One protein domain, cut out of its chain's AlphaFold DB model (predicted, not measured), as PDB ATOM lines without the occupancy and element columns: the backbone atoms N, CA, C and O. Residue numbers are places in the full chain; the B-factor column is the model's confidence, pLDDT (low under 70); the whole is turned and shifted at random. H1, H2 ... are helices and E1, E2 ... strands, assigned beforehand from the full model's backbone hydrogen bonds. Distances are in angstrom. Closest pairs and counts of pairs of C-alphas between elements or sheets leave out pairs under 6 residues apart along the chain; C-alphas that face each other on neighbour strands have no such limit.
ATOM      1  N   LEU A  35     -29.370  -3.541  18.382       88.62
ATOM      2  CA  LEU A  35     -30.215  -4.649  18.792       88.62
ATOM      3  C   LEU A  35     -31.588  -4.092  19.176       88.62
ATOM      4  O   LEU A  35     -31.701  -3.323  20.134       88.62
ATOM      5  N   ASP A  36     -32.620  -4.464  18.433       92.25
ATOM      6  CA  ASP A  36     -33.992  -4.010  18.644       92.25
ATOM      7  C   ASP A  36     -34.997  -5.146  18.467       92.25
ATOM      8  O   ASP A  36     -34.702  -6.162  17.840       92.25
ATOM      9  N   GLY A  37     -36.169  -4.987  19.076       93.31
ATOM     10  CA  GLY A  37     -37.212  -6.007  19.079       93.31
ATOM     11  C   GLY A  37     -38.036  -6.003  20.361       93.31
ATOM     12  O   GLY A  37     -37.876  -5.143  21.225       93.31
ATOM     13  N   ARG A  38     -38.922  -6.983  20.485       95.62
ATOM     14  CA  ARG A  38     -39.732  -7.263  21.665       95.62
ATOM     15  C   ARG A  38     -39.196  -8.490  22.390       95.62
ATOM     16  O   ARG A  38     -38.941  -9.507  21.758       95.62
ATOM     17  N   VAL A  39     -39.061  -8.396  23.707       97.44
ATOM     18  CA  VAL A  39     -38.592  -9.475  24.577       97.44
ATOM     19  C   VAL A  39     -39.707  -9.871  25.527       97.44
ATOM     20  O   VAL A  39     -40.144  -9.041  26.320       97.44
ATOM     21  N   TRP A  40     -40.120 -11.133  25.495       98.19
ATOM     22  CA  TRP A  40     -40.942 -11.714  26.551       98.19
ATOM     23  C   TRP A  40     -40.067 -12.236  27.677       98.19
ATOM     24  O   TRP A  40     -39.054 -12.891  27.418       98.19
ATOM     25  N   PHE A  41     -40.445 -11.934  28.916       98.38
ATOM     26  CA  PHE A  41     -39.649 -12.265  30.091       98.38
ATOM     27  C   PHE A  41     -40.509 -12.580  31.320       98.38
ATOM     28  O   PHE A  41     -41.650 -12.142  31.423       98.38
ATOM     29  N   ASP A  42     -39.907 -13.269  32.283       97.81
ATOM     30  CA  ASP A  42     -40.347 -13.334  33.675       97.81
ATOM     31  C   ASP A  42     -39.145 -13.025  34.590       97.81
ATOM     32  O   ASP A  42     -38.004 -12.944  34.124       97.81
ATOM     33  N   PHE A  43     -39.382 -12.785  35.876       98.25
ATOM     34  CA  PHE A  43     -38.339 -12.393  36.824       98.25
ATOM     35  C   PHE A  43     -37.587 -13.571  37.452       98.25
ATOM     36  O   PHE A  43     -36.551 -13.336  38.067       98.25
ATOM     37  N   ALA A  44     -38.086 -14.804  37.331       97.69
ATOM     38  CA  ALA A  44     -37.524 -15.981  37.995       97.69
ATOM     39  C   ALA A  44     -36.574 -16.783  37.094       97.69
ATOM     40  O   ALA A  44     -35.709 -17.507  37.595       97.69
ATOM     41  N   ASN A  45     -36.708 -16.678  35.770       97.00
ATOM     42  CA  ASN A  45     -35.928 -17.460  34.826       97.00
ATOM     43  C   ASN A  45     -34.463 -16.968  34.747       97.00
ATOM     44  O   ASN A  45     -34.192 -15.855  34.285       97.00
ATOM     45  N   PRO A  46     -33.461 -17.806  35.093       96.19
ATOM     46  CA  PRO A  46     -32.052 -17.409  35.057       96.19
ATOM     47  C   PRO A  46     -31.539 -16.991  33.672       96.19
ATOM     48  O   PRO A  46     -30.553 -16.255  33.582       96.19
ATOM     49  N   GLN A  47     -32.160 -17.460  32.585       96.44
ATOM     50  CA  GLN A  47     -31.791 -17.037  31.233       96.44
ATOM     51  C   GLN A  47     -32.192 -15.587  30.967       96.44
ATOM     52  O   GLN A  47     -31.438 -14.879  30.299       96.44
ATOM     53  N   VAL A  48     -33.298 -15.106  31.551       97.69
ATOM     54  CA  VAL A  48     -33.709 -13.696  31.458       97.69
ATOM     55  C   VAL A  48     -32.632 -12.818  32.074       97.69
ATOM     56  O   VAL A  48     -32.195 -11.847  31.454       97.69
ATOM     57  N   TRP A  49     -32.124 -13.198  33.247       96.94
ATOM     58  CA  TRP A  49     -31.033 -12.477  33.892       96.94
ATOM     59  C   TRP A  49     -29.757 -12.448  33.056       96.94
ATOM     60  O   TRP A  49     -29.170 -11.383  32.860       96.94
ATOM     61  N   ARG A  50     -29.335 -13.592  32.508       95.75
ATOM     62  CA  ARG A  50     -28.139 -13.659  31.651       95.75
ATOM     63  C   ARG A  50     -28.294 -12.819  30.393       95.75
ATOM     64  O   ARG A  50     -27.370 -12.096  30.020       95.75
ATOM     65  N   PHE A  51     -29.459 -12.892  29.754       96.75
ATOM     66  CA  PHE A  51     -29.765 -12.077  28.589       96.75
ATOM     67  C   PHE A  51     -29.736 -10.592  28.942       96.75
ATOM     68  O   PHE A  51     -29.028  -9.821  28.304       96.75
ATOM     69  N   TYR A  52     -30.381 -10.196  30.035       96.62
ATOM     70  CA  TYR A  52     -30.350  -8.830  30.537       96.62
ATOM     71  C   TYR A  52     -28.920  -8.334  30.838       96.62
ATOM     72  O   TYR A  52     -28.552  -7.214  30.465       96.62
ATOM     73  N   GLN A  53     -28.070  -9.161  31.458       95.81
ATOM     74  CA  GLN A  53     -26.659  -8.839  31.694       95.81
ATOM     75  C   GLN A  53     -25.892  -8.619  30.386       95.81
ATOM     76  O   GLN A  53     -25.136  -7.649  30.278       95.81
ATOM     77  N   PHE A  54     -26.111  -9.479  29.389       96.12
ATOM     78  CA  PHE A  54     -25.555  -9.312  28.049       96.12
ATOM     79  C   PHE A  54     -25.997  -7.986  27.417       96.12
ATOM     80  O   PHE A  54     -25.143  -7.214  26.984       96.12
ATOM     81  N   ILE A  55     -27.294  -7.661  27.448       95.62
ATOM     82  CA  ILE A  55     -27.830  -6.396  26.923       95.62
ATOM     83  C   ILE A  55     -27.152  -5.187  27.572       95.62
ATOM     84  O   ILE A  55     -26.751  -4.245  26.884       95.62
ATOM     85  N   ARG A  56     -26.968  -5.211  28.897       94.50
ATOM     86  CA  ARG A  56     -26.270  -4.131  29.608       94.50
ATOM     87  C   ARG A  56     -24.806  -4.018  29.210       94.50
ATOM     88  O   ARG A  56     -24.319  -2.901  29.036       94.50
ATOM     89  N   ALA A  57     -24.101  -5.141  29.093       94.12
ATOM     90  CA  ALA A  57     -22.708  -5.153  28.659       94.12
ATOM     91  C   ALA A  57     -22.576  -4.602  27.231       94.12
ATOM     92  O   ALA A  57     -21.743  -3.730  26.983       94.12
ATOM     93  N   PHE A  58     -23.460  -5.032  26.329       93.94
ATOM     94  CA  PHE A  58     -23.524  -4.586  24.940       93.94
ATOM     95  C   PHE A  58     -23.789  -3.077  24.823       93.94
ATOM     96  O   PHE A  58     -23.046  -2.378  24.134       93.94
ATOM     97  N   ALA A  59     -24.764  -2.543  25.567       93.19
ATOM     98  CA  ALA A  59     -25.022  -1.102  25.624       93.19
ATOM     99  C   ALA A  59     -23.838  -0.319  26.226       93.19
ATOM    100  O   ALA A  59     -23.459   0.738  25.722       93.19
ATOM    101  N   LYS A  60     -23.198  -0.847  27.282       93.19
ATOM    102  CA  LYS A  60     -22.019  -0.227  27.918       93.19
ATOM    103  C   LYS A  60     -20.809  -0.160  26.979       93.19
ATOM    104  O   LYS A  60     -19.993   0.747  27.124       93.19
ATOM    105  N   ALA A  61     -20.705  -1.076  26.017       90.44
ATOM    106  CA  ALA A  61     -19.683  -1.051  24.970       90.44
ATOM    107  C   ALA A  61     -19.911   0.052  23.911       90.44
ATOM    108  O   ALA A  61     -19.057   0.259  23.052       90.44
ATOM    109  N   GLY A  62     -21.019   0.800  23.991       91.50
ATOM    110  CA  GLY A  62     -21.349   1.898  23.078       91.50
ATOM    111  C   GLY A  62     -22.281   1.502  21.930       91.50
ATOM    112  O   GLY A  62     -22.515   2.317  21.039       91.50
ATOM    113  N   ASN A  63     -22.814   0.277  21.947       93.06
ATOM    114  CA  ASN A  63     -23.799  -0.184  20.972       93.06
ATOM    115  C   ASN A  63     -25.214   0.305  21.322       93.06
ATOM    116  O   ASN A  63     -25.506   0.674  22.461       93.06
ATOM    117  N   THR A  64     -26.106   0.310  20.331       93.19
ATOM    118  CA  THR A  64     -27.488   0.778  20.498       93.19
ATOM    119  C   THR A  64     -28.412  -0.386  20.842       93.19
ATOM    120  O   THR A  64     -28.380  -1.423  20.186       93.19
ATOM    121  N   VAL A  65     -29.268  -0.196  21.846       93.06
ATOM    122  CA  VAL A  65     -30.293  -1.166  22.251       93.06
ATOM    123  C   VAL A  65     -31.653  -0.480  22.271       93.06
ATOM    124  O   VAL A  65     -31.815   0.542  22.936       93.06
ATOM    125  N   ALA A  66     -32.627  -1.060  21.577       92.50
ATOM    126  CA  ALA A  66     -34.015  -0.610  21.552       92.50
ATOM    127  C   ALA A  66     -34.960  -1.813  21.709       92.50
ATOM    128  O   ALA A  66     -35.619  -2.236  20.763       92.50
ATOM    129  N   LEU A  67     -34.984  -2.383  22.917       94.81
ATOM    130  CA  LEU A  67     -35.820  -3.535  23.255       94.81
ATOM    131  C   LEU A  67     -37.083  -3.113  24.012       94.81
ATOM    132  O   LEU A  67     -37.002  -2.369  24.991       94.81
ATOM    133  N   ASP A  68     -38.224  -3.640  23.584       94.50
ATOM    134  CA  ASP A  68     -39.513  -3.559  24.267       94.50
ATOM    135  C   ASP A  68     -39.712  -4.809  25.134       94.50
ATOM    136  O   ASP A  68     -39.901  -5.908  24.620       94.50
ATOM    137  N   TRP A  69     -39.614  -4.663  26.452       96.88
ATOM    138  CA  TRP A  69     -39.705  -5.779  27.395       96.88
ATOM    139  C   TRP A  69     -41.150  -5.954  27.864       96.88
ATOM    140  O   TRP A  69     -41.719  -5.039  28.469       96.88
ATOM    141  N   VAL A  70     -41.713  -7.134  27.619       96.88
ATOM    142  CA  VAL A  70     -43.111  -7.501  27.867       96.88
ATOM    143  C   VAL A  70     -43.156  -8.693  28.829       96.88
ATOM    144  O   VAL A  70     -42.526  -9.711  28.548       96.88
ATOM    145  N   PRO A  71     -43.868  -8.612  29.961       97.00
ATOM    146  CA  PRO A  71     -43.989  -9.756  30.856       97.00
ATOM    147  C   PRO A  71     -44.736 -10.919  30.195       97.00
ATOM    148  O   PRO A  71     -45.724 -10.707  29.491       97.00
ATOM    149  N   LEU A  72     -44.283 -12.143  30.450       97.25
ATOM    150  CA  LEU A  72     -45.003 -13.371  30.134       97.25
ATOM    151  C   LEU A  72     -45.585 -13.932  31.431       97.25
ATOM    152  O   LEU A  72     -44.891 -14.599  32.193       97.25
ATOM    153  N   TYR A  73     -46.852 -13.628  31.698       96.00
ATOM    154  CA  TYR A  73     -47.524 -14.060  32.918       96.00
ATOM    155  C   TYR A  73     -47.928 -15.534  32.832       96.00
ATOM    156  O   TYR A  73     -48.621 -15.932  31.895       96.00
ATOM    157  N   GLN A  74     -47.486 -16.317  33.817       93.00
ATOM    158  CA  GLN A  74     -47.728 -17.758  33.956       93.00
ATOM    159  C   GLN A  74     -48.219 -18.072  35.380       93.00
ATOM    160  O   GLN A  74     -47.600 -18.848  36.104       93.00
ATOM    161  N   ASP A  75     -49.279 -17.386  35.815       92.38
ATOM    162  CA  ASP A  75     -49.915 -17.568  37.133       92.38
ATOM    163  C   ASP A  75     -49.001 -17.325  38.353       92.38
ATOM    164  O   ASP A  75     -49.280 -17.776  39.463       92.38
ATOM    165  N   SER A  76     -47.915 -16.577  38.155       94.06
ATOM    166  CA  SER A  76     -46.974 -16.142  39.191       94.06
ATOM    167  C   SER A  76     -46.441 -14.745  38.875       94.06
ATOM    168  O   SER A  76     -46.573 -14.241  37.756       94.06
ATOM    169  N   GLN A  77     -45.852 -14.103  39.878       95.81
ATOM    170  CA  GLN A  77     -45.193 -12.799  39.821       95.81
ATOM    171  C   GLN A  77     -46.155 -11.663  39.447       95.81
ATOM    172  O   GLN A  77     -45.740 -10.614  38.948       95.81
ATOM    173  N   ALA A  78     -47.456 -11.859  39.690       95.88
ATOM    174  CA  ALA A  78     -48.512 -10.951  39.254       95.88
ATOM    175  C   ALA A  78     -48.307  -9.527  39.791       95.88
ATOM    176  O   ALA A  78     -48.472  -8.562  39.047       95.88
ATOM    177  N   GLU A  79     -47.905  -9.383  41.058       95.56
ATOM    178  CA  GLU A  79     -47.658  -8.073  41.670       95.56
ATOM    179  C   GLU A  79     -46.457  -7.368  41.016       95.56
ATOM    180  O   GLU A  79     -46.575  -6.220  40.583       95.56
ATOM    181  N   ALA A  80     -45.336  -8.075  40.835       96.69
ATOM    182  CA  ALA A  80     -44.144  -7.559  40.165       96.69
ATOM    183  C   ALA A  80     -44.415  -7.143  38.711       96.69
ATOM    184  O   ALA A  80     -44.037  -6.050  38.277       96.69
ATOM    185  N   MET A  81     -45.097  -8.001  37.952       97.38
ATOM    186  CA  MET A  81     -45.448  -7.734  36.559       97.38
ATOM    187  C   MET A  81     -46.447  -6.577  36.446       97.38
ATOM    188  O   MET A  81     -46.286  -5.730  35.569       97.38
ATOM    189  N   SER A  82     -47.416  -6.482  37.364       95.75
ATOM    190  CA  SER A  82     -48.381  -5.373  37.427       95.75
ATOM    191  C   SER A  82     -47.696  -4.034  37.695       95.75
ATOM    192  O   SER A  82     -47.985  -3.050  37.013       95.75
ATOM    193  N   VAL A  83     -46.747  -3.994  38.640       95.56
ATOM    194  CA  VAL A  83     -45.900  -2.810  38.859       95.56
ATOM    195  C   VAL A  83     -45.184  -2.455  37.564       95.56
ATOM    196  O   VAL A  83     -45.310  -1.329  37.093       95.56
ATOM    197  N   TYR A  84     -44.495  -3.415  36.945       96.12
ATOM    198  CA  TYR A  84     -43.717  -3.179  35.732       96.12
ATOM    199  C   TYR A  84     -44.549  -2.580  34.582       96.12
ATOM    200  O   TYR A  84     -44.133  -1.585  33.982       96.12
ATOM    201  N   ILE A  85     -45.733  -3.134  34.283       94.31
ATOM    202  CA  ILE A  85     -46.591  -2.616  33.202       94.31
ATOM    203  C   ILE A  85     -47.241  -1.275  33.560       94.31
ATOM    204  O   ILE A  85     -47.468  -0.456  32.666       94.31
ATOM    205  N   GLY A  86     -47.504  -1.033  34.849       92.44
ATOM    206  CA  GLY A  86     -48.089   0.208  35.355       92.44
ATOM    207  C   GLY A  86     -47.143   1.410  35.279       92.44
ATOM    208  O   GLY A  86     -47.597   2.554  35.267       92.44
ATOM    209  N   LEU A  87     -45.830   1.177  35.177       92.50
ATOM    210  CA  LEU A  87     -44.845   2.242  34.993       92.50
ATOM    211  C   LEU A  87     -44.975   2.864  33.599       92.50
ATOM    212  O   LEU A  87     -44.973   2.170  32.579       92.50
ATOM    213  N   SER A  88     -45.051   4.193  33.555       86.12
ATOM    214  CA  SER A  88     -45.283   4.952  32.318       86.12
ATOM    215  C   SER A  88     -43.992   5.318  31.581       86.12
ATOM    216  O   SER A  88     -43.998   5.505  30.363       86.12
ATOM    217  N   SER A  89     -42.869   5.394  32.300       91.12
ATOM    218  CA  SER A  89     -41.576   5.769  31.735       91.12
ATOM    219  C   SER A  89     -40.718   4.540  31.414       91.12
ATOM    220  O   SER A  89     -40.498   3.698  32.291       91.12
ATOM    221  N   PRO A  90     -40.114   4.457  30.211       91.00
ATOM    222  CA  PRO A  90     -39.116   3.430  29.903       91.00
ATOM    223  C   PRO A  90     -37.933   3.427  30.882       91.00
ATOM    224  O   PRO A  90     -37.361   2.377  31.167       91.00
ATOM    225  N   LEU A  91     -37.574   4.596  31.427       92.19
ATOM    226  CA  LEU A  91     -36.501   4.714  32.414       92.19
ATOM    227  C   LEU A  91     -36.886   4.063  33.748       92.19
ATOM    228  O   LEU A  91     -36.064   3.376  34.349       92.19
ATOM    229  N   GLU A  92     -38.123   4.265  34.199       94.69
ATOM    230  CA  GLU A  92     -38.650   3.659  35.426       94.69
ATOM    231  C   GLU A  92     -38.752   2.143  35.280       94.69
ATOM    232  O   GLU A  92     -38.228   1.417  36.123       94.69
ATOM    233  N   ARG A  93     -39.317   1.669  34.159       95.12
ATOM    234  CA  ARG A  93     -39.360   0.239  33.811       95.12
ATOM    235  C   ARG A  93     -37.972  -0.382  33.832       95.12
ATOM    236  O   ARG A  93     -37.776  -1.421  34.449       95.12
ATOM    237  N   GLY A  94     -36.994   0.279  33.209       95.56
ATOM    238  CA  GLY A  94     -35.614  -0.195  33.170       95.56
ATOM    239  C   GLY A  94     -34.956  -0.277  34.550       95.56
ATOM    240  O   GLY A  94     -34.240  -1.240  34.819       95.56
ATOM    241  N   ARG A  95     -35.200   0.700  35.434       96.75
ATOM    242  CA  ARG A  95     -34.684   0.692  36.816       96.75
ATOM    243  C   ARG A  95     -35.346  -0.384  37.670       96.75
ATOM    244  O   ARG A  95     -34.638  -1.096  38.371       96.75
ATOM    245  N   PHE A  96     -36.666  -0.527  37.577       97.75
ATOM    246  CA  PHE A  96     -37.409  -1.555  38.303       97.75
ATOM    247  C   PHE A  96     -37.017  -2.963  37.846       97.75
ATOM    248  O   PHE A  96     -36.651  -3.791  38.676       97.75
ATOM    249  N   LEU A  97     -36.973  -3.202  36.530       98.00
ATOM    250  CA  LEU A  97     -36.487  -4.456  35.947       98.00
ATOM    251  C   LEU A  97     -35.064  -4.778  36.423       98.00
ATOM    252  O   LEU A  97     -34.788  -5.907  36.816       98.00
ATOM    253  N   HIS A  98     -34.168  -3.782  36.427       97.88
ATOM    254  CA  HIS A  98     -32.805  -3.946  36.931       97.88
ATOM    255  C   HIS A  98     -32.774  -4.387  38.395       97.88
ATOM    256  O   HIS A  98     -32.069  -5.336  38.735       97.88
ATOM    257  N   ALA A  99     -33.507  -3.666  39.245       98.19
ATOM    258  CA  ALA A  99     -33.520  -3.882  40.679       98.19
ATOM    259  C   ALA A  99     -34.096  -5.256  41.024       98.19
ATOM    260  O   ALA A  99     -33.449  -6.018  41.739       98.19
ATOM    261  N   LEU A 100     -35.258  -5.606  40.465       98.50
ATOM    262  CA  LEU A 100     -35.923  -6.860  40.794       98.50
ATOM    263  C   LEU A 100     -35.140  -8.078  40.290       98.50
ATOM    264  O   LEU A 100     -34.916  -9.003  41.063       98.50
ATOM    265  N   LEU A 101     -34.622  -8.059  39.054       98.44
ATOM    266  CA  LEU A 101     -33.758  -9.148  38.575       98.44
ATOM    267  C   LEU A 101     -32.492  -9.301  39.436       98.44
ATOM    268  O   LEU A 101     -32.031 -10.418  39.664       98.44
ATOM    269  N   GLY A 102     -31.935  -8.190  39.931       98.06
ATOM    270  CA  GLY A 102     -30.820  -8.209  40.875       98.06
ATOM    271  C   GLY A 102     -31.185  -8.896  42.194       98.06
ATOM    272  O   GLY A 102     -30.476  -9.806  42.618       98.06
ATOM    273  N   LEU A 103     -32.309  -8.517  42.807       98.31
ATOM    274  CA  LEU A 103     -32.794  -9.130  44.049       98.31
ATOM    275  C   LEU A 103     -33.050 -10.634  43.885       98.31
ATOM    276  O   LEU A 103     -32.624 -11.424  44.726       98.31
ATOM    277  N   VAL A 104     -33.688 -11.045  42.789       98.38
ATOM    278  CA  VAL A 104     -34.009 -12.458  42.550       98.38
ATOM    279  C   VAL A 104     -32.747 -13.283  42.308       98.38
ATOM    280  O   VAL A 104     -32.519 -14.297  42.963       98.38
ATOM    281  N   HIS A 105     -31.877 -12.847  41.397       97.75
ATOM    282  CA  HIS A 105     -30.790 -13.702  40.915       97.75
ATOM    283  C   HIS A 105     -29.449 -13.518  41.623       97.75
ATOM    284  O   HIS A 105     -28.567 -14.365  41.467       97.75
ATOM    285  N   ILE A 106     -29.261 -12.424  42.365       97.06
ATOM    286  CA  ILE A 106     -28.049 -12.189  43.164       97.06
ATOM    287  C   ILE A 106     -28.333 -12.448  44.641       97.06
ATOM    288  O   ILE A 106     -27.531 -13.099  45.305       97.06
ATOM    289  N   GLU A 107     -29.461 -11.949  45.151       96.25
ATOM    290  CA  GLU A 107     -29.804 -12.048  46.576       96.25
ATOM    291  C   GLU A 107     -30.731 -13.227  46.897       96.25
ATOM    292  O   GLU A 107     -30.921 -13.538  48.070       96.25
ATOM    293  N   GLY A 108     -31.276 -13.911  45.884       97.00
ATOM    294  CA  GLY A 108     -32.147 -15.074  46.074       97.00
ATOM    295  C   GLY A 108     -33.542 -14.724  46.595       97.00
ATOM    296  O   GLY A 108     -34.166 -15.565  47.232       97.00
ATOM    297  N   SER A 109     -34.006 -13.490  46.378       97.75
ATOM    298  CA  SER A 109     -35.373 -13.088  46.739       97.75
ATOM    299  C   SER A 109     -36.401 -13.771  45.834       97.75
ATOM    300  O   SER A 109     -36.113 -14.055  44.671       97.75
ATOM    301  N   ASP A 110     -37.609 -13.991  46.343       97.69
ATOM    302  CA  ASP A 110     -38.716 -14.533  45.555       97.69
ATOM    303  C   ASP A 110     -39.491 -13.381  44.871       97.69
ATOM    304  O   ASP A 110     -39.939 -12.463  45.563       97.69
ATOM    305  N   PRO A 111     -39.644 -13.366  43.531       96.31
ATOM    306  CA  PRO A 111     -40.409 -12.327  42.838       96.31
ATOM    307  C   PRO A 111     -41.924 -12.347  43.120       96.31
ATOM    308  O   PRO A 111     -42.598 -11.374  42.775       96.31
ATOM    309  N   ASP A 112     -42.463 -13.408  43.728       96.56
ATOM    310  CA  ASP A 112     -43.845 -13.462  44.224       96.56
ATOM    311  C   ASP A 112     -44.021 -12.762  45.583       96.56
ATOM    312  O   ASP A 112     -45.137 -12.405  45.975       96.56
ATOM    313  N   GLU A 113     -42.930 -12.524  46.315       96.44
ATOM    314  CA  GLU A 113     -42.989 -11.859  47.609       96.44
ATOM    315  C   GLU A 113     -43.151 -10.346  47.455       96.44
ATOM    316  O   GLU A 113     -42.282  -9.636  46.945       96.44
ATOM    317  N   ARG A 114     -44.233  -9.823  48.038       95.31
ATOM    318  CA  ARG A 114     -44.511  -8.384  48.130       95.31
ATOM    319  C   ARG A 114     -43.323  -7.559  48.627       95.31
ATOM    320  O   ARG A 114     -43.086  -6.453  48.148       95.31
ATOM    321  N   GLU A 115     -42.567  -8.085  49.587       95.69
ATOM    322  CA  GLU A 115     -41.391  -7.399  50.127       95.69
ATOM    323  C   GLU A 115     -40.281  -7.250  49.078       95.69
ATOM    324  O   GLU A 115     -39.672  -6.186  48.972       95.69
ATOM    325  N   ALA A 116     -40.049  -8.269  48.243       97.06
ATOM    326  CA  ALA A 116     -39.089  -8.181  47.147       97.06
ATOM    327  C   ALA A 116     -39.510  -7.114  46.123       97.06
ATOM    328  O   ALA A 116     -38.676  -6.320  45.677       97.06
ATOM    329  N   VAL A 117     -40.809  -7.034  45.808       97.19
ATOM    330  CA  VAL A 117     -41.365  -6.012  44.905       97.19
ATOM    331  C   VAL A 117     -41.179  -4.605  45.480       97.19
ATOM    332  O   VAL A 117     -40.691  -3.715  44.781       97.19
ATOM    333  N   LEU A 118     -41.496  -4.397  46.761       96.69
ATOM    334  CA  LEU A 118     -41.317  -3.106  47.436       96.69
ATOM    335  C   LEU A 118     -39.846  -2.682  47.492       96.69
ATOM    336  O   LEU A 118     -39.526  -1.536  47.177       96.69
ATOM    337  N   ARG A 119     -38.938  -3.609  47.818       96.94
ATOM    338  CA  ARG A 119     -37.488  -3.358  47.795       96.94
ATOM    339  C   ARG A 119     -36.999  -2.987  46.395       96.94
ATOM    340  O   ARG A 119     -36.172  -2.088  46.260       96.94
ATOM    341  N   ALA A 120     -37.518  -3.633  45.350       97.62
ATOM    342  CA  ALA A 120     -37.192  -3.279  43.971       97.62
ATOM    343  C   ALA A 120     -37.713  -1.885  43.585       97.62
ATOM    344  O   ALA A 120     -37.009  -1.141  42.901       97.62
ATOM    345  N   MET A 121     -38.919  -1.513  44.029       97.12
ATOM    346  CA  MET A 121     -39.468  -0.170  43.819       97.12
ATOM    347  C   MET A 121     -38.609   0.906  44.491       97.12
ATOM    348  O   MET A 121     -38.252   1.888  43.837       97.12
ATOM    349  N   ASP A 122     -38.224   0.693  45.752       96.31
ATOM    350  CA  ASP A 122     -37.356   1.606  46.503       96.31
ATOM    351  C   ASP A 122     -35.986   1.762  45.825       96.31
ATOM    352  O   ASP A 122     -35.559   2.875  45.506       96.31
ATOM    353  N   ALA A 123     -35.346   0.647  45.461       96.44
ATOM    354  CA  ALA A 123     -34.071   0.651  44.744       96.44
ATOM    355  C   ALA A 123     -34.152   1.330  43.361       96.44
ATOM    356  O   ALA A 123     -33.172   1.913  42.887       96.44
ATOM    357  N   ALA A 124     -35.315   1.288  42.707       96.00
ATOM    358  CA  ALA A 124     -35.569   1.983  41.448       96.00
ATOM    359  C   ALA A 124     -35.881   3.486  41.621       96.00
ATOM    360  O   ALA A 124     -35.963   4.212  40.621       96.00
ATOM    361  N   GLY A 125     -36.012   3.964  42.864       94.94
ATOM    362  CA  GLY A 125     -36.395   5.335  43.199       94.94
ATOM    363  C   GLY A 125     -37.859   5.639  42.878       94.94
ATOM    364  O   GLY A 125     -38.190   6.782  42.556       94.94
ATOM    365  N   LEU A 126     -38.719   4.620  42.894       93.00
ATOM    366  CA  LEU A 126     -40.139   4.751  42.603       93.00
ATOM    367  C   LEU A 126     -40.885   5.126  43.879       93.00
ATOM    368  O   LEU A 126     -40.819   4.429  44.888       93.00
ATOM    369  N   SER A 127     -41.615   6.236  43.820       78.50
ATOM    370  CA  SER A 127     -42.495   6.667  44.901       78.50
ATOM    371  C   SER A 127     -43.931   6.314  44.529       78.50
ATOM    372  O   SER A 127     -44.465   6.796  43.534       78.50
ATOM    373  N   GLY A 128     -44.552   5.426  45.302       72.38
ATOM    374  CA  GLY A 128     -45.909   4.963  45.036       72.38
ATOM    375  C   GLY A 128     -46.262   3.723  45.845       72.38
ATOM    376  O   GLY A 128     -45.387   3.000  46.313       72.38
ATOM    377  N   GLY A 129     -47.561   3.498  46.028       73.00
ATOM    378  CA  GLY A 129     -48.060   2.223  46.529       73.00
ATOM    379  C   GLY A 129     -48.053   1.168  45.426       73.00
ATOM    380  O   GLY A 129     -48.012   1.494  44.239       73.00
ATOM    381  N   LEU A 130     -48.131  -0.095  45.829       80.25
ATOM    382  CA  LEU A 130     -48.344  -1.189  44.889       80.25
ATOM    383  C   LEU A 130     -49.699  -1.006  44.190       80.25
ATOM    384  O   LEU A 130     -50.680  -0.660  44.863       80.25
ATOM    385  N   PRO A 131     -49.764  -1.199  42.863       79.12
ATOM    386  CA  PRO A 131     -51.026  -1.136  42.148       79.12
ATOM    387  C   PRO A 131     -51.962  -2.236  42.653       79.12
ATOM    388  O   PRO A 131     -51.525  -3.264  43.175       79.12
ATOM    389  N   LEU A 132     -53.266  -2.031  42.469       78.50
ATOM    390  CA  LEU A 132     -54.199  -3.146  42.564       78.50
ATOM    391  C   LEU A 132     -53.829  -4.153  41.471       78.50
ATOM    392  O   LEU A 132     -53.711  -3.778  40.305       78.50
ATOM    393  N   VAL A 133     -53.625  -5.408  41.861       80.50
ATOM    394  CA  VAL A 133     -53.296  -6.476  40.919       80.50
ATOM    395  C   VAL A 133     -54.567  -6.857  40.165       80.50
ATOM    396  O   VAL A 133     -55.466  -7.481  40.722       80.50
ATOM    397  N   ASP A 134     -54.633  -6.444  38.904       81.62
ATOM    398  CA  ASP A 134     -55.606  -6.902  37.914       81.62
ATOM    399  C   ASP A 134     -54.833  -7.648  36.823       81.62
ATOM    400  O   ASP A 134     -54.066  -7.051  36.061       81.62
ATOM    401  N   THR A 135     -54.996  -8.971  36.782       90.69
ATOM    402  CA  THR A 135     -54.252  -9.840  35.865       90.69
ATOM    403  C   THR A 135     -54.787  -9.793  34.441       90.69
ATOM    404  O   THR A 135     -54.107 -10.282  33.548       90.69
ATOM    405  N   SER A 136     -55.931  -9.154  34.172       92.38
ATOM    406  CA  SER A 136     -56.547  -9.154  32.837       92.38
ATOM    407  C   SER A 136     -55.622  -8.611  31.741       92.38
ATOM    408  O   SER A 136     -55.541  -9.170  30.646       92.38
ATOM    409  N   ALA A 137     -54.864  -7.550  32.036       91.94
ATOM    410  CA  ALA A 137     -53.879  -7.000  31.109       91.94
ATOM    411  C   ALA A 137     -52.697  -7.959  30.882       91.94
ATOM    412  O   ALA A 137     -52.199  -8.061  29.762       91.94
ATOM    413  N   LEU A 138     -52.262  -8.666  31.929       94.69
ATOM    414  CA  LEU A 138     -51.177  -9.645  31.864       94.69
ATOM    415  C   LEU A 138     -51.599 -10.891  31.077       94.69
ATOM    416  O   LEU A 138     -50.875 -11.332  30.188       94.69
ATOM    417  N   GLU A 139     -52.798 -11.402  31.337       95.25
ATOM    418  CA  GLU A 139     -53.408 -12.515  30.609       95.25
ATOM    419  C   GLU A 139     -53.535 -12.188  29.119       95.25
ATOM    420  O   GLU A 139     -53.116 -12.982  28.280       95.25
ATOM    421  N   ALA A 140     -54.004 -10.982  28.774       94.50
ATOM    422  CA  ALA A 140     -54.068 -10.532  27.385       94.50
ATOM    423  C   ALA A 140     -52.679 -10.473  26.717       94.50
ATOM    424  O   ALA A 140     -52.533 -10.846  25.550       94.50
ATOM    425  N   MET A 141     -51.639 -10.029  27.436       94.25
ATOM    426  CA  MET A 141     -50.259 -10.066  26.933       94.25
ATOM    427  C   MET A 141     -49.773 -11.504  26.706       94.25
ATOM    428  O   MET A 141     -49.156 -11.767  25.672       94.25
ATOM    429  N   THR A 142     -50.091 -12.434  27.609       94.50
ATOM    430  CA  THR A 142     -49.744 -13.859  27.480       94.50
ATOM    431  C   THR A 142     -50.486 -14.529  26.323       94.50
ATOM    432  O   THR A 142     -49.871 -15.283  25.566       94.50
ATOM    433  N   THR A 143     -51.773 -14.232  26.115       95.00
ATOM    434  CA  THR A 143     -52.529 -14.726  24.950       95.00
ATOM    435  C   THR A 143     -51.871 -14.273  23.649       95.00
ATOM    436  O   THR A 143     -51.548 -15.111  22.810       95.00
ATOM    437  N   ASN A 144     -51.556 -12.979  23.525       93.00
ATOM    438  CA  ASN A 144     -50.845 -12.449  22.357       93.00
ATOM    439  C   ASN A 144     -49.465 -13.109  22.161       93.00
ATOM    440  O   ASN A 144     -49.046 -13.351  21.031       93.00
ATOM    441  N   ALA A 145     -48.742 -13.403  23.246       94.00
ATOM    442  CA  ALA A 145     -47.458 -14.102  23.184       94.00
ATOM    443  C   ALA A 145     -47.624 -15.533  22.642       94.00
ATOM    444  O   ALA A 145     -46.867 -15.969  21.774       94.00
ATOM    445  N   SER A 146     -48.657 -16.236  23.107       93.31
ATOM    446  CA  SER A 146     -48.963 -17.615  22.714       93.31
ATOM    447  C   SER A 146     -49.344 -17.712  21.235       93.31
ATOM    448  O   SER A 146     -48.893 -18.621  20.542       93.31
ATOM    449  N   GLU A 147     -50.107 -16.743  20.722       92.38
ATOM    450  CA  GLU A 147     -50.446 -16.636  19.295       92.38
ATOM    451  C   GLU A 147     -49.214 -16.423  18.401       92.38
ATOM    452  O   GLU A 147     -49.189 -16.881  17.259       92.38
ATOM    453  N   LEU A 148     -48.167 -15.781  18.929       90.25
ATOM    454  CA  LEU A 148     -46.875 -15.610  18.256       90.25
ATOM    455  C   LEU A 148     -45.937 -16.819  18.421       90.25
ATOM    456  O   LEU A 148     -44.828 -16.808  17.889       90.25
ATOM    457  N   GLY A 149     -46.362 -17.861  19.141       92.38
ATOM    458  CA  GLY A 149     -45.566 -19.064  19.394       92.38
ATOM    459  C   GLY A 149     -44.546 -18.921  20.527       92.38
ATOM    460  O   GLY A 149     -43.623 -19.729  20.618       92.38
ATOM    461  N   VAL A 150     -44.683 -17.912  21.390       94.12
ATOM    462  CA  VAL A 150     -43.833 -17.752  22.576       94.12
ATOM    463  C   VAL A 150     -44.232 -18.787  23.626       94.12
ATOM    464  O   VAL A 150     -45.350 -18.760  24.135       94.12
ATOM    465  N   THR A 151     -43.308 -19.682  23.971       91.06
ATOM    466  CA  THR A 151     -43.544 -20.768  24.940       91.06
ATOM    467  C   THR A 151     -42.615 -20.731  26.154       91.06
ATOM    468  O   THR A 151     -42.895 -21.402  27.142       91.06
ATOM    469  N   ASP A 152     -41.532 -19.953  26.098       94.25
ATOM    470  CA  ASP A 152     -40.505 -19.862  27.144       94.25
ATOM    471  C   ASP A 152     -39.887 -18.449  27.167       94.25
ATOM    472  O   ASP A 152     -40.131 -17.626  26.276       94.25
ATOM    473  N   THR A 153     -39.077 -18.147  28.178       96.88
ATOM    474  CA  THR A 153     -38.395 -16.865  28.380       96.88
ATOM    475  C   THR A 153     -36.870 -17.057  28.510       96.88
ATOM    476  O   THR A 153     -36.386 -18.131  28.879       96.88
ATOM    477  N   PRO A 154     -36.059 -16.027  28.200       97.62
ATOM    478  CA  PRO A 154     -36.420 -14.865  27.408       97.62
ATOM    479  C   PRO A 154     -36.629 -15.274  25.946       97.62
ATOM    480  O   PRO A 154     -35.823 -16.003  25.368       97.62
ATOM    481  N   THR A 155     -37.686 -14.758  25.331       96.75
ATOM    482  CA  THR A 155     -37.936 -14.931  23.894       96.75
ATOM    483  C   THR A 155     -37.910 -13.575  23.217       96.75
ATOM    484  O   THR A 155     -38.538 -12.638  23.698       96.75
ATOM    485  N   LEU A 156     -37.168 -13.463  22.120       95.25
ATOM    486  CA  LEU A 156     -36.987 -12.234  21.357       95.25
ATOM    487  C   LEU A 156     -37.697 -12.344  20.004       95.25
ATOM    488  O   LEU A 156     -37.668 -13.381  19.347       95.25
ATOM    489  N   TYR A 157     -38.316 -11.248  19.591       91.75
ATOM    490  CA  TYR A 157     -38.977 -11.077  18.304       91.75
ATOM    491  C   TYR A 157     -38.602  -9.731  17.703       91.75
ATOM    492  O   TYR A 157     -38.603  -8.724  18.407       91.75
ATOM    493  N   GLN A 158     -38.342  -9.686  16.402       88.25
ATOM    494  CA  GLN A 158     -38.131  -8.431  15.682       88.25
ATOM    495  C   GLN A 158     -38.966  -8.417  14.401       88.25
ATOM    496  O   GLN A 158     -39.896  -7.626  14.265       88.25
ATOM    497  N   LEU A 159     -38.641  -9.329  13.488       80.31
ATOM    498  CA  LEU A 159     -39.341  -9.649  12.249       80.31
ATOM    499  C   LEU A 159     -39.261 -11.180  12.095       80.31
ATOM    500  O   LEU A 159     -38.326 -11.776  12.610       80.31
ATOM    501  N   GLY A 160     -40.226 -11.830  11.442       79.38
ATOM    502  CA  GLY A 160     -40.181 -13.292  11.257       79.38
ATOM    503  C   GLY A 160     -40.573 -14.107  12.507       79.38
ATOM    504  O   GLY A 160     -41.481 -13.692  13.229       79.38
ATOM    505  N   PRO A 161     -39.986 -15.296  12.737       84.94
ATOM    506  CA  PRO A 161     -40.331 -16.157  13.866       84.94
ATOM    507  C   PRO A 161     -39.764 -15.639  15.197       84.94
ATOM    508  O   PRO A 161     -38.771 -14.913  15.248       84.94
ATOM    509  N   VAL A 162     -40.390 -16.039  16.305       90.56
ATOM    510  CA  VAL A 162     -39.857 -15.788  17.651       90.56
ATOM    511  C   VAL A 162     -38.646 -16.687  17.926       90.56
ATOM    512  O   VAL A 162     -38.609 -17.838  17.491       90.56
ATOM    513  N   ALA A 163     -37.663 -16.186  18.677       91.69
ATOM    514  CA  ALA A 163     -36.471 -16.943  19.050       91.69
ATOM    515  C   ALA A 163     -36.298 -16.994  20.571       91.69
ATOM    516  O   ALA A 163     -36.144 -15.960  21.225       91.69
ATOM    517  N   HIS A 164     -36.270 -18.204  21.132       94.25
ATOM    518  CA  HIS A 164     -35.885 -18.418  22.528       94.25
ATOM    519  C   HIS A 164     -34.373 -18.238  22.691       94.25
ATOM    520  O   HIS A 164     -33.585 -18.805  21.929       94.25
ATOM    521  N   ILE A 165     -33.960 -17.429  23.666       93.12
ATOM    522  CA  ILE A 165     -32.563 -17.027  23.833       93.12
ATOM    523  C   ILE A 165     -31.962 -17.701  25.066       93.12
ATOM    524  O   ILE A 165     -32.294 -17.380  26.205       93.12
ATOM    525  N   VAL A 166     -30.987 -18.581  24.833       93.25
ATOM    526  CA  VAL A 166     -30.209 -19.238  25.890       93.25
ATOM    527  C   VAL A 166     -28.761 -18.788  25.800       93.25
ATOM    528  O   VAL A 166     -28.073 -19.053  24.813       93.25
ATOM    529  N   LEU A 167     -28.271 -18.132  26.852       89.94
ATOM    530  CA  LEU A 167     -26.893 -17.657  26.926       89.94
ATOM    531  C   LEU A 167     -26.118 -18.362  28.042       89.94
ATOM    532  O   LEU A 167     -26.619 -18.660  29.132       89.94
ATOM    533  N   ASN A 168     -24.836 -18.603  27.783       86.56
ATOM    534  CA  ASN A 168     -23.887 -18.972  28.826       86.56
ATOM    535  C   ASN A 168     -23.294 -17.709  29.479       86.56
ATOM    536  O   ASN A 168     -23.437 -16.599  28.969       86.56
ATOM    537  N   ALA A 169     -22.602 -17.873  30.609       78.88
ATOM    538  CA  ALA A 169     -22.024 -16.745  31.345       78.88
ATOM    539  C   ALA A 169     -21.021 -15.922  30.508       78.88
ATOM    540  O   ALA A 169     -20.945 -14.700  30.659       78.88
ATOM    541  N   ALA A 170     -20.298 -16.573  29.588       82.06
ATOM    542  CA  ALA A 170     -19.293 -15.929  28.744       82.06
ATOM    543  C   ALA A 170     -19.897 -14.948  27.727       82.06
ATOM    544  O   ALA A 170     -19.193 -14.052  27.268       82.06
ATOM    545  N   ALA A 171     -21.193 -15.057  27.411       80.69
ATOM    546  CA  ALA A 171     -21.864 -14.136  26.497       80.69
ATOM    547  C   ALA A 171     -21.791 -12.673  26.972       80.69
ATOM    548  O   ALA A 171     -21.709 -11.773  26.148       80.69
ATOM    549  N   SER A 172     -21.758 -12.426  28.286       78.62
ATOM    550  CA  SER A 172     -21.719 -11.072  28.868       78.62
ATOM    551  C   SER A 172     -20.313 -10.458  28.993       78.62
ATOM    552  O   SER A 172     -20.187  -9.267  29.276       78.62
ATOM    553  N   SER A 173     -19.256 -11.248  28.779       80.38
ATOM    554  CA  SER A 173     -17.850 -10.828  28.933       80.38
ATOM    555  C   SER A 173     -16.974 -11.119  27.710       80.38
ATOM    556  O   SER A 173     -15.799 -10.760  27.700       80.38
ATOM    557  N   GLY A 174     -17.514 -11.832  26.719       81.12
ATOM    558  CA  GLY A 174     -16.825 -12.242  25.501       81.12
ATOM    559  C   GLY A 174     -17.014 -11.254  24.349       81.12
ATOM    560  O   GLY A 174     -17.013 -10.039  24.531       81.12
ATOM    561  N   HIS A 175     -17.170 -11.788  23.137       85.94
ATOM    562  CA  HIS A 175     -17.351 -11.002  21.916       85.94
ATOM    563  C   HIS A 175     -18.800 -10.512  21.767       85.94
ATOM    564  O   HIS A 175     -19.574 -11.084  21.000       85.94
ATOM    565  N   LEU A 176     -19.147  -9.451  22.501       89.12
ATOM    566  CA  LEU A 176     -20.505  -8.901  22.590       89.12
ATOM    567  C   LEU A 176     -21.139  -8.635  21.216       89.12
ATOM    568  O   LEU A 176     -22.278  -9.031  20.981       89.12
ATOM    569  N   GLU A 177     -20.399  -8.014  20.295       87.94
ATOM    570  CA  GLU A 177     -20.880  -7.713  18.943       87.94
ATOM    571  C   GLU A 177     -21.117  -8.978  18.114       87.94
ATOM    572  O   GLU A 177     -22.114  -9.059  17.408       87.94
ATOM    573  N   LEU A 178     -20.248  -9.992  18.220       87.06
ATOM    574  CA  LEU A 178     -20.444 -11.256  17.500       87.06
ATOM    575  C   LEU A 178     -21.670 -12.000  18.028       87.06
ATOM    576  O   LEU A 178     -22.472 -12.487  17.238       87.06
ATOM    577  N   THR A 179     -21.853 -12.042  19.350       90.00
ATOM    578  CA  THR A 179     -23.051 -12.630  19.959       90.00
ATOM    579  C   THR A 179     -24.315 -11.905  19.498       90.00
ATOM    580  O   THR A 179     -25.268 -12.562  19.084       90.00
ATOM    581  N   ALA A 180     -24.316 -10.567  19.501       89.38
ATOM    582  CA  ALA A 180     -25.454  -9.793  19.011       89.38
ATOM    583  C   ALA A 180     -25.704 -10.048  17.516       89.38
ATOM    584  O   ALA A 180     -26.844 -10.259  17.119       89.38
ATOM    585  N   GLN A 181     -24.651 -10.113  16.694       88.31
ATOM    586  CA  GLN A 181     -24.765 -10.423  15.270       88.31
ATOM    587  C   GLN A 181     -25.407 -11.787  15.025       88.31
ATOM    588  O   GLN A 181     -26.258 -11.908  14.149       88.31
ATOM    589  N   THR A 182     -25.014 -12.806  15.792       88.38
ATOM    590  CA  THR A 182     -25.609 -14.141  15.696       88.38
ATOM    591  C   THR A 182     -27.093 -14.104  16.041       88.38
ATOM    592  O   THR A 182     -27.893 -14.634  15.278       88.38
ATOM    593  N   ILE A 183     -27.470 -13.434  17.136       88.81
ATOM    594  CA  ILE A 183     -28.879 -13.282  17.531       88.81
ATOM    595  C   ILE A 183     -29.675 -12.591  16.416       88.81
ATOM    596  O   ILE A 183     -30.686 -13.118  15.964       88.81
ATOM    597  N   MET A 184     -29.188 -11.453  15.916       86.50
ATOM    598  CA  MET A 184     -29.877 -10.692  14.870       86.50
ATOM    599  C   MET A 184     -29.954 -11.451  13.545       86.50
ATOM    600  O   MET A 184     -30.949 -11.335  12.838       86.50
ATOM    601  N   SER A 185     -28.936 -12.246  13.209       84.31
ATOM    602  CA  SER A 185     -28.952 -13.084  12.008       84.31
ATOM    603  C   SER A 185     -30.024 -14.165  12.079       84.31
ATOM    604  O   SER A 185     -30.616 -14.462  11.051       84.31
ATOM    605  N   VAL A 186     -30.264 -14.744  13.261       83.88
ATOM    606  CA  VAL A 186     -31.339 -15.729  13.459       83.88
ATOM    607  C   VAL A 186     -32.705 -15.055  13.362       83.88
ATOM    608  O   VAL A 186     -33.588 -15.581  12.706       83.88
ATOM    609  N   LEU A 187     -32.869 -13.874  13.961       83.75
ATOM    610  CA  LEU A 187     -34.133 -13.126  13.914       83.75
ATOM    611  C   LEU A 187     -34.447 -12.551  12.530       83.75
ATOM    612  O   LEU A 187     -35.603 -12.341  12.200       83.75
ATOM    613  N   SER A 188     -33.426 -12.253  11.729       79.44
ATOM    614  CA  SER A 188     -33.619 -11.757  10.360       79.44
ATOM    615  C   SER A 188     -33.954 -12.878   9.375       79.44
ATOM    616  O   SER A 188     -34.370 -12.587   8.255       79.44
ATOM    617  N   ASP A 189     -33.730 -14.135   9.760       74.31
ATOM    618  CA  ASP A 189     -34.129 -15.291   8.972       74.31
ATOM    619  C   ASP A 189     -35.617 -15.554   9.224       74.31
ATOM    620  O   ASP A 189     -36.031 -15.924  10.321       74.31
TER     621      ASP A 189
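Overview. This is residues 35 to 189 of the 198 residues of an uncharacterized protein of hydrothermal vent metagenome (UniProt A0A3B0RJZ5). A small sheet of three strands has helix H1 packed along one face; beyond the last residues of E1 and E2 lies a cluster of three helices, H2, H3 and H4, with H3 meeting both of the others. At the opposite end of the long axis, H7 passes by the first residue of E1 and the last of E3, with the four-residue H6 packed on H1 nearby, while H5 comes near the last residues of E2 and meets H2 with one residue. The printed part has 155 residues, with seven named helices and three named strands in the order E1 H1 E2 H2 H3 H4 H5 E3 H6 H7, and its class is mostly helix. The sheet runs E2 E1 E3 and is mixed. The whole is compact, with a radius of gyration of the C-alphas of 15.2 A and spans of 42 by 33 by 26 A.

Arrangement. In the sheet, E1, residues 35 to 41, is the inner strand, and E2, residues 64 to 71, and E3, residues 155 to 157, are the edge strands. E2 and E1 are parallel at 19 degrees, with N 68 and O 37 at 2.8 A and N 39 and O 68 at 2.8 A within hydrogen-bond range. E1 and E3 are antiparallel at 139 degrees, with N 38 and O 157 at 2.7 A. H1, residues 46 to 60, is on the sheet at a height over the sheet of 9.8 A, over E2 and E1, and runs along the strands at 23 degrees to E1 on the local plane. E1, H1 and E2 form a strand-helix-strand unit, two parallel neighbour strands with a helix between, and its crossover is right-handed. H2, residues 78 to 86, is on the sheet too, and with H1 makes two layers, helices on one face of a sheet; the C-alphas of Pro 71 and Met 81, the closest of E2 and H2, are 6.2 A apart. H2 and H3, residues 90 to 105, form a helical hairpin: they touch, Tyr 84 and Arg 93 having the closest C-alphas at 5.9 A, at a shallow tilt of 22 degrees, opposite ways. H3 touches H4, residues 114 to 123, at a steep tilt of 54 degrees, opposite ways, with the C-alphas of Leu 100 and Ala 120 closest at 5.0 A. H5, residues 136 to 147, only grazes the sheet with residues 138 to 145. H7, residues 176 to 187, also only grazes the sheet, and touches H1 with residues 176 to 177 alone, the closest C-alphas being those of Phe 58 and Leu 176, 5.8 A. H6, residues 169 to 172, touches H1, with the C-alphas of Phe 54 and Ser 172 closest at 4.3 A. Every O i to N i+4 pair is within hydrogen-bond range in H1, H2, H3, H4, H5 and H7; H6 is too short for such a pair.

Along the chain. E1 begins at C-alpha 35, (-30.215, -4.649, 18.792), and is 16.6 A long; E2 is 22.1 A and E3 6.9 A. H3 is 22.0 A long and H1 21.1 A, from C-alpha 46 at (-32.052, -17.409, 35.057). H7, 16.7 A, ends at C-alpha 187, (-34.133, -13.126, 13.914). H5 is 16.6 A, H4 14.2 A, H2 11.8 A and H6 6.2 A.

Size, cuts and confidence. The C-alphas farthest apart are those of Gly 129 and Asp 189, 43.7 A. The printed part has no cut. The links H4 to H5 and E3 to H6 are long. The mean pLDDT of the printed part is 92.3, and no printed residue is under 70.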